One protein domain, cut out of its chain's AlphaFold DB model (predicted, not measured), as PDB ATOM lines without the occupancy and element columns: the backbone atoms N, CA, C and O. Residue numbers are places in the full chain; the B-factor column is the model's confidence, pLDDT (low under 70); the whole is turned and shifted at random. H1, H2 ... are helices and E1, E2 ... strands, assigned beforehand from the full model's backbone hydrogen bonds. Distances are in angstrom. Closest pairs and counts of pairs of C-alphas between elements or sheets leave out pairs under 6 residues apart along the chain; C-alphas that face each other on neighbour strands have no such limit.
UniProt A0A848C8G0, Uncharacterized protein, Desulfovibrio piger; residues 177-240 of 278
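Overview. This is residues 177 to 240 of the 278 residues of an uncharacterized protein of Desulfovibrio piger (UniProt A0A848C8G0). A small antiparallel sheet of three strands, E1, E5 and E4, stands at one end of a flat model, and the hairpin E2 and E3 with the helix H2 beside E3 makes the other part, with few contacts between the two. The short helix H1 lies between them, and residues 186 to 194, of which 192 to 194 belong to H2, stick out. The printed part has 64 residues, with two named helices and five named strands in the order E1, H1, H2, E2, E3, E4, E5; the class is mixed, helices and strands. It is only just compact, close to loose, with a radius of gyration of the C-alphas of 12.6 A, and it spans 34 by 31 by 17 A, only just flat.

Along the chain. Find C-alpha 177 at (151.536, 136.168, 156.036), where E1 begins; it covers residues 177 to 179, 7.0 A long. H1 follows at residues 180 to 183, 5.2 A. Go on to C-alpha 192 at (140.197, 153.640, 166.519), where H2 begins; it runs 16.3 A to residue 203. E2, residues 211 to 214, is 10.5 A long, and E3, residues 217 to 220, is 10.2 A long. E4, residues 224 to 230, runs 16.7 A, and E5, residues 234 to 239, runs 15.5 A to C-alpha 239 at (153.819, 133.004, 165.383).

Arrangement. Start at E1, an edge strand antiparallel to E5 at 147 degrees; look for N 178 and O 235, 2.9 A apart and within hydrogen-bond range. On the other side of E5 is E4, the other edge strand, antiparallel at 157 degrees; the two form a hairpin, with N 227 and O 236 at 2.8 A. H1 is not on this sheet, but only just, with 4 pairs of C-alphas within 10 A. Its closest C-alphas to E5 are those of Leu 180 and Trp 234, 6.0 A apart, and to E3 those of Ile 183 and Gly 217, 6.9 A apart. E2 and E3 form the second hairpin, antiparallel at 173 degrees, with N 212 and O 219 at 2.9 A. The closest C-alphas of H2 and E3 are those of Glu 202 and Phe 219, 8.0 A apart. H2 is apart from E4 and E5, and H1 and H2 are apart. In H2 every O i to N i+4 pair is within hydrogen-bond range; H1 is too short for such a pair.

Size, cuts and confidence. The C-alphas farthest apart are those of Lys 206 and Asn 231, at 35.1 A. The printed part has no cut, and no link is long. The mean pLDDT of the printed part is 78.4; look for values under 70 at residues 182 to 188, 208 to 210, 223 and 240.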
ATOM      1  N   PHE A 177     151.992 135.038 156.823       82.75
ATOM      2  CA  PHE A 177     151.536 136.168 156.036       82.75
ATOM      3  C   PHE A 177     150.014 136.205 155.981       82.75
ATOM      4  O   PHE A 177     149.328 135.218 156.231       82.75
ATOM      5  N   MET A 178     149.497 137.374 155.645       79.75
ATOM      6  CA  MET A 178     148.073 137.639 155.629       79.75
ATOM      7  C   MET A 178     147.764 138.722 154.599       79.75
ATOM      8  O   MET A 178     148.472 139.732 154.522       79.75
ATOM      9  N   ASP A 179     146.709 138.509 153.811       79.94
ATOM     10  CA  ASP A 179     146.228 139.483 152.833       79.94
ATOM     11  C   ASP A 179     145.222 140.427 153.500       79.94
ATOM     12  O   ASP A 179     144.035 140.131 153.623       79.94
ATOM     13  N   LEU A 180     145.685 141.615 153.889       76.38
ATOM     14  CA  LEU A 180     144.853 142.637 154.527       76.38
ATOM     15  C   LEU A 180     143.659 143.055 153.656       76.38
ATOM     16  O   LEU A 180     142.692 143.599 154.182       76.38
ATOM     17  N   SER A 181     143.688 142.804 152.341       70.38
ATOM     18  CA  SER A 181     142.542 143.111 151.479       70.38
ATOM     19  C   SER A 181     141.326 142.215 151.708       70.38
ATOM     20  O   SER A 181     140.224 142.598 151.319       70.38
ATOM     21  N   LYS A 182     141.513 141.053 152.340       68.31
ATOM     22  CA  LYS A 182     140.445 140.086 152.596       68.31
ATOM     23  C   LYS A 182     139.858 140.200 154.008       68.31
ATOM     24  O   LYS A 182     138.662 140.007 154.192       68.31
ATOM     25  N   ILE A 183     140.664 140.651 154.966       63.00
ATOM     26  CA  ILE A 183     140.242 140.917 156.353       63.00
ATOM     27  C   ILE A 183     139.463 142.219 156.467       63.00
ATOM     28  O   ILE A 183     138.559 142.374 157.292       63.00
ATOM     29  N   ILE A 184     139.823 143.194 155.639       56.03
ATOM     30  CA  ILE A 184     139.253 144.524 155.713       56.03
ATOM     31  C   ILE A 184     138.071 144.586 154.752       56.03
ATOM     32  O   ILE A 184     138.228 144.755 153.544       56.03
ATOM     33  N   ASN A 185     136.854 144.575 155.298       57.59
ATOM     34  CA  ASN A 185     135.741 145.182 154.582       57.59
ATOM     35  C   ASN A 185     135.981 146.700 154.553       57.59
ATOM     36  O   ASN A 185     135.515 147.422 155.436       57.59
ATOM     37  N   PHE A 186     136.733 147.188 153.557       52.88
ATOM     38  CA  PHE A 186     137.132 148.602 153.419       52.88
ATOM     39  C   PHE A 186     135.946 149.575 153.435       52.88
ATOM     40  O   PHE A 186     136.129 150.776 153.639       52.88
ATOM     41  N   ASN A 187     134.728 149.071 153.251       55.69
ATOM     42  CA  ASN A 187     133.512 149.868 153.255       55.69
ATOM     43  C   ASN A 187     132.975 150.148 154.667       55.69
ATOM     44  O   ASN A 187     132.227 151.112 154.848       55.69
ATOM     45  N   LYS A 188     133.356 149.364 155.687       66.94
ATOM     46  CA  LYS A 188     132.966 149.631 157.077       66.94
ATOM     47  C   LYS A 188     133.942 150.633 157.688       66.94
ATOM     48  O   LYS A 188     134.987 150.267 158.217       66.94
ATOM     49  N   LYS A 189     133.593 151.921 157.619       72.31
ATOM     50  CA  LYS A 189     134.306 152.960 158.373       72.31
ATOM     51  C   LYS A 189     134.194 152.651 159.866       72.31
ATOM     52  O   LYS A 189     133.087 152.559 160.385       72.31
ATOM     53  N   MET A 190     135.336 152.500 160.524       80.81
ATOM     54  CA  MET A 190     135.445 152.279 161.961       80.81
ATOM     55  C   MET A 190     136.507 153.222 162.518       80.81
ATOM     56  O   MET A 190     137.555 153.434 161.905       80.81
ATOM     57  N   THR A 191     136.225 153.823 163.664       86.81
ATOM     58  CA  THR A 191     137.170 154.652 164.410       86.81
ATOM     59  C   THR A 191     138.118 153.783 165.238       86.81
ATOM     60  O   THR A 191     137.804 152.646 165.591       86.81
ATOM     61  N   ALA A 192     139.273 154.334 165.620       85.88
ATOM     62  CA  ALA A 192     140.197 153.640 166.519       85.88
ATOM     63  C   ALA A 192     139.550 153.294 167.876       85.88
ATOM     64  O   ALA A 192     139.840 152.246 168.443       85.88
ATOM     65  N   ALA A 193     138.648 154.146 168.379       90.75
ATOM     66  CA  ALA A 193     137.937 153.904 169.632       90.75
ATOM     67  C   ALA A 193     136.999 152.689 169.540       90.75
ATOM     68  O   ALA A 193     136.994 151.853 170.438       90.75
ATOM     69  N   GLU A 194     136.253 152.557 168.440       89.38
ATOM     70  CA  GLU A 194     135.385 151.397 168.197       89.38
ATOM     71  C   GLU A 194     136.196 150.103 168.054       89.38
ATOM     72  O   GLU A 194     135.823 149.081 168.626       89.38
ATOM     73  N   ALA A 195     137.333 150.145 167.352       87.94
ATOM     74  CA  ALA A 195     138.218 148.988 167.219       87.94
ATOM     75  C   ALA A 195     138.781 148.528 168.579       87.94
ATOM     76  O   ALA A 195     138.820 147.329 168.868       87.94
ATOM     77  N   LEU A 196     139.177 149.477 169.437       90.06
ATOM     78  CA  LEU A 196     139.651 149.184 170.792       90.06
ATOM     79  C   LEU A 196     138.544 148.596 171.677       90.06
ATOM     80  O   LEU A 196     138.802 147.637 172.400       90.06
ATOM     81  N   ASP A 197     137.318 149.120 171.598       92.81
ATOM     82  CA  ASP A 197     136.169 148.601 172.350       92.81
ATOM     83  C   ASP A 197     135.804 147.166 171.932       92.81
ATOM     84  O   ASP A 197     135.629 146.295 172.788       92.81
ATOM     85  N   ILE A 198     135.768 146.880 170.625       90.19
ATOM     86  CA  ILE A 198     135.569 145.517 170.105       90.19
ATOM     87  C   ILE A 198     136.662 144.583 170.630       90.19
ATOM     88  O   ILE A 198     136.357 143.522 171.171       90.19
ATOM     89  N   THR A 199     137.927 144.993 170.519       89.19
ATOM     90  CA  THR A 199     139.069 144.181 170.962       89.19
ATOM     91  C   THR A 199     138.995 143.889 172.462       89.19
ATOM     92  O   THR A 199     139.168 142.743 172.870       89.19
ATOM     93  N   ALA A 200     138.673 144.888 173.291       89.69
ATOM     94  CA  ALA A 200     138.511 144.712 174.733       89.69
ATOM     95  C   ALA A 200     137.373 143.734 175.076       89.69
ATOM     96  O   ALA A 200     137.526 142.889 175.960       89.69
ATOM     97  N   LYS A 201     136.247 143.808 174.354       91.75
ATOM     98  CA  LYS A 201     135.119 142.879 174.517       91.75
ATOM     99  C   LYS A 201     135.486 141.452 174.134       91.75
ATOM    100  O   LYS A 201     135.089 140.529 174.838       91.75
ATOM    101  N   GLU A 202     136.221 141.258 173.043       89.56
ATOM    102  CA  GLU A 202     136.677 139.927 172.639       89.56
ATOM    103  C   GLU A 202     137.720 139.371 173.615       89.56
ATOM    104  O   GLU A 202     137.610 138.216 174.008       89.56
ATOM    105  N   LEU A 203     138.654 140.185 174.117       85.88
ATOM    106  CA  LEU A 203     139.623 139.769 175.143       85.88
ATOM    107  C   LEU A 203     138.971 139.310 176.457       85.88
ATOM    108  O   LEU A 203     139.524 138.461 177.152       85.88
ATOM    109  N   ALA A 204     137.806 139.857 176.810       88.56
ATOM    110  CA  ALA A 204     137.097 139.511 178.043       88.56
ATOM    111  C   ALA A 204     136.304 138.190 177.965       88.56
ATOM    112  O   ALA A 204     135.855 137.679 178.994       88.56
ATOM    113  N   LYS A 205     136.084 137.640 176.765       86.94
ATOM    114  CA  LYS A 205     135.324 136.396 176.576       86.94
ATOM    115  C   LYS A 205     136.199 135.164 176.834       86.94
ATOM    116  O   LYS A 205     137.405 135.174 176.606       86.94
ATOM    117  N   LYS A 206     135.568 134.066 177.263       81.25
ATOM    118  CA  LYS A 206     136.199 132.739 177.233       81.25
ATOM    119  C   LYS A 206     136.125 132.183 175.816       81.25
ATOM    120  O   LYS A 206     135.031 132.062 175.270       81.25
ATOM    121  N   HIS A 207     137.273 131.789 175.280       75.00
ATOM    122  CA  HIS A 207     137.393 131.189 173.954       75.00
ATOM    123  C   HIS A 207     137.887 129.758 174.069       75.00
ATOM    124  O   HIS A 207     138.727 129.457 174.915       75.00
ATOM    125  N   ALA A 208     137.376 128.884 173.207       69.81
ATOM    126  CA  ALA A 208     137.880 127.518 173.084       69.81
ATOM    127  C   ALA A 208     139.232 127.460 172.347       69.81
ATOM    128  O   ALA A 208     139.986 126.508 172.524       69.81
ATOM    129  N   PHE A 209     139.547 128.484 171.546       63.59
ATOM    130  CA  PHE A 209     140.742 128.559 170.708       63.59
ATOM    131  C   PHE A 209     141.561 129.808 171.042       63.59
ATOM    132  O   PHE A 209     140.997 130.866 171.327       63.59
ATOM    133  N   GLY A 210     142.889 129.696 170.976       69.06
ATOM    134  CA  GLY A 210     143.804 130.810 171.250       69.06
ATOM    135  C   GLY A 210     143.841 131.892 170.157       69.06
ATOM    136  O   GLY A 210     144.188 133.036 170.434       69.06
ATOM    137  N   SER A 211     143.411 131.568 168.937       75.19
ATOM    138  CA  SER A 211     143.204 132.527 167.843       75.19
ATOM    139  C   SER A 211     141.985 132.099 167.022       75.19
ATOM    140  O   SER A 211     141.762 130.900 166.850       75.19
ATOM    141  N   TYR A 212     141.178 133.045 166.538       72.88
ATOM    142  CA  TYR A 212     139.951 132.769 165.778       72.88
ATOM    143  C   TYR A 212     139.495 133.994 164.965       72.88
ATOM    144  O   TYR A 212     139.920 135.118 165.225       72.88
ATOM    145  N   GLY A 213     138.595 133.787 164.000       74.25
ATOM    146  CA  GLY A 213     137.935 134.852 163.236       74.25
ATOM    147  C   GLY A 213     136.422 134.872 163.462       74.25
ATOM    148  O   GLY A 213     135.809 133.826 163.679       74.25
ATOM    149  N   ASN A 214     135.809 136.057 163.427       75.56
ATOM    150  CA  ASN A 214     134.358 136.242 163.473       75.56
ATOM    151  C   ASN A 214     133.915 137.482 162.663       75.56
ATOM    152  O   ASN A 214     134.711 138.119 161.978       75.56
ATOM    153  N   THR A 215     132.633 137.851 162.742       75.25
ATOM    154  CA  THR A 215     132.061 138.992 161.996       75.25
ATOM    155  C   THR A 215     132.637 140.363 162.372       75.25
ATOM    156  O   THR A 215     132.446 141.329 161.631       75.25
ATOM    157  N   ASN A 216     133.325 140.470 163.509       78.31
ATOM    158  CA  ASN A 216     133.993 141.686 163.963       78.31
ATOM    159  C   ASN A 216     135.466 141.760 163.540       78.31
ATOM    160  O   ASN A 216     136.039 142.845 163.616       78.31
ATOM    161  N   GLY A 217     136.065 140.653 163.093       75.69
ATOM    162  CA  GLY A 217     137.454 140.600 162.640       75.69
ATOM    163  C   GLY A 217     138.167 139.304 163.023       75.69
ATOM    164  O   GLY A 217     137.539 138.314 163.400       75.69
ATOM    165  N   GLU A 218     139.493 139.332 162.933       78.06
ATOM    166  CA  GLU A 218     140.381 138.232 163.310       78.06
ATOM    167  C   GLU A 218     141.151 138.573 164.587       78.06
ATOM    168  O   GLU A 218     141.674 139.679 164.741       78.06
ATOM    169  N   PHE A 219     141.210 137.618 165.515       79.75
ATOM    170  CA  PHE A 219     141.756 137.797 166.855       79.75
ATOM    171  C   PHE A 219     142.847 136.763 167.119       79.75
ATOM    172  O   PHE A 219     142.600 135.558 167.094       79.75
ATOM    173  N   TYR A 220     144.051 137.253 167.416       78.38
ATOM    174  CA  TYR A 220     145.245 136.444 167.661       78.38
ATOM    175  C   TYR A 220     145.679 136.572 169.122       78.38
ATOM    176  O   TYR A 220     146.584 137.340 169.449       78.38
ATOM    177  N   LEU A 221     144.993 135.864 170.022       77.06
ATOM    178  CA  LEU A 221     145.181 136.024 171.471       77.06
ATOM    179  C   LEU A 221     146.380 135.228 172.002       77.06
ATOM    180  O   LEU A 221     146.918 135.570 173.050       77.06
ATOM    181  N   SER A 222     146.843 134.226 171.250       72.94
ATOM    182  CA  SER A 222     148.077 133.478 171.527       72.94
ATOM    183  C   SER A 222     149.369 134.247 171.223       72.94
ATOM    184  O   SER A 222     150.442 133.665 171.324       72.94
ATOM    185  N   GLY A 223     149.280 135.521 170.827       67.38
ATOM    186  CA  GLY A 223     150.438 136.354 170.515       67.38
ATOM    187  C   GLY A 223     150.925 136.197 169.072       67.38
ATOM    188  O   GLY A 223     151.183 135.102 168.574       67.38
ATOM    189  N   VAL A 224     151.071 137.334 168.390       74.94
ATOM    190  CA  VAL A 224     151.741 137.446 167.089       74.94
ATOM    191  C   VAL A 224     152.727 138.603 167.148       74.94
ATOM    192  O   VAL A 224     152.394 139.695 167.610       74.94
ATOM    193  N   GLN A 225     153.946 138.389 166.656       78.69
ATOM    194  CA  GLN A 225     154.913 139.469 166.502       78.69
ATOM    195  C   GLN A 225     154.844 139.987 165.066       78.69
ATOM    196  O   GLN A 225     155.361 139.352 164.148       78.69
ATOM    197  N   MET A 226     154.212 141.143 164.855       80.19
ATOM    198  CA  MET A 226     154.225 141.792 163.543       80.19
ATOM    199  C   MET A 226     155.664 142.144 163.147       80.19
ATOM    200  O   MET A 226     156.375 142.811 163.899       80.19
ATOM    201  N   ILE A 227     156.067 141.722 161.950       83.06
ATOM    202  CA  ILE A 227     157.398 141.979 161.395       83.06
ATOM    203  C   ILE A 227     157.342 143.122 160.384       83.06
ATOM    204  O   ILE A 227     158.154 144.044 160.449       83.06
ATOM    205  N   SER A 228     156.392 143.093 159.446       83.44
ATOM    206  CA  SER A 228     156.291 144.124 158.410       83.44
ATOM    207  C   SER A 228     154.903 144.208 157.776       83.44
ATOM    208  O   SER A 228     154.107 143.272 157.834       83.44
ATOM    209  N   ILE A 229     154.629 145.354 157.145       86.31
ATOM    210  CA  ILE A 229     153.513 145.532 156.213       86.31
ATOM    211  C   ILE A 229     154.109 145.873 154.850       86.31
ATOM    212  O   ILE A 229     154.712 146.935 154.676       86.31
ATOM    213  N   ILE A 230     153.937 144.986 153.874       87.81
ATOM    214  CA  ILE A 230     154.472 145.146 152.522       87.81
ATOM    215  C   ILE A 230     153.363 145.604 151.579       87.81
ATOM    216  O   ILE A 230     152.271 145.034 151.532       87.81
ATOM    217  N   ASN A 231     153.644 146.667 150.820       85.44
ATOM    218  CA  ASN A 231     152.738 147.240 149.819       85.44
ATOM    219  C   ASN A 231     151.328 147.581 150.354       85.44
ATOM    220  O   ASN A 231     150.343 147.469 149.630       85.44
ATOM    221  N   ARG A 232     151.216 147.945 151.644       81.00
ATOM    222  CA  ARG A 232     149.934 148.213 152.339       81.00
ATOM    223  C   ARG A 232     148.901 147.081 152.213       81.00
ATOM    224  O   ARG A 232     147.708 147.325 152.364       81.00
ATOM    225  N   ARG A 233     149.356 145.865 151.915       82.81
ATOM    226  CA  ARG A 233     148.497 144.720 151.611       82.81
ATOM    227  C   ARG A 233     148.890 143.494 152.410       82.81
ATOM    228  O   ARG A 233     148.024 142.835 152.954       82.81
ATOM    229  N   TRP A 234     150.178 143.192 152.480       85.06
ATOM    230  CA  TRP A 234     150.645 141.962 153.101       85.06
ATOM    231  C   TRP A 234     151.143 142.250 154.502       85.06
ATOM    232  O   TRP A 234     152.143 142.949 154.662       85.06
ATOM    233  N   LEU A 235     150.448 141.719 155.503       86.00
ATOM    234  CA  LEU A 235     150.968 141.658 156.860       86.00
ATOM    235  C   LEU A 235     151.862 140.426 156.964       86.00
ATOM    236  O   LEU A 235     151.411 139.324 156.671       86.00
ATOM    237  N   VAL A 236     153.111 140.611 157.386       85.19
ATOM    238  CA  VAL A 236     154.036 139.520 157.707       85.19
ATOM    239  C   VAL A 236     154.282 139.539 159.205       85.19
ATOM    240  O   VAL A 236     154.631 140.577 159.777       85.19
ATOM    241  N   PHE A 237     154.105 138.395 159.850       83.69
ATOM    242  CA  PHE A 237     154.242 138.260 161.293       83.69
ATOM    243  C   PHE A 237     154.883 136.931 161.670       83.69
ATOM    244  O   PHE A 237     154.980 136.019 160.856       83.69
ATOM    245  N   LYS A 238     155.352 136.834 162.910       78.38
ATOM    246  CA  LYS A 238     155.877 135.607 163.497       78.38
ATOM    247  C   LYS A 238     154.863 135.045 164.486       78.38
ATOM    248  O   LYS A 238     154.308 135.796 165.291       78.38
ATOM    249  N   MET A 239     154.639 133.740 164.419       72.69
ATOM    250  CA  MET A 239     153.819 133.004 165.383       72.69
ATOM    251  C   MET A 239     154.708 132.539 166.544       72.69
ATOM    252  O   MET A 239     155.820 132.066 166.305       72.69
ATOM    253  N   GLU A 240     154.249 132.683 167.791       65.12
ATOM    254  CA  GLU A 240     155.008 132.212 168.964       65.12
ATOM    255  C   GLU A 240     155.072 130.678 169.036       65.12
ATOM    256  O   GLU A 240     156.098 130.125 169.431       65.12
TER     257      GLU A 240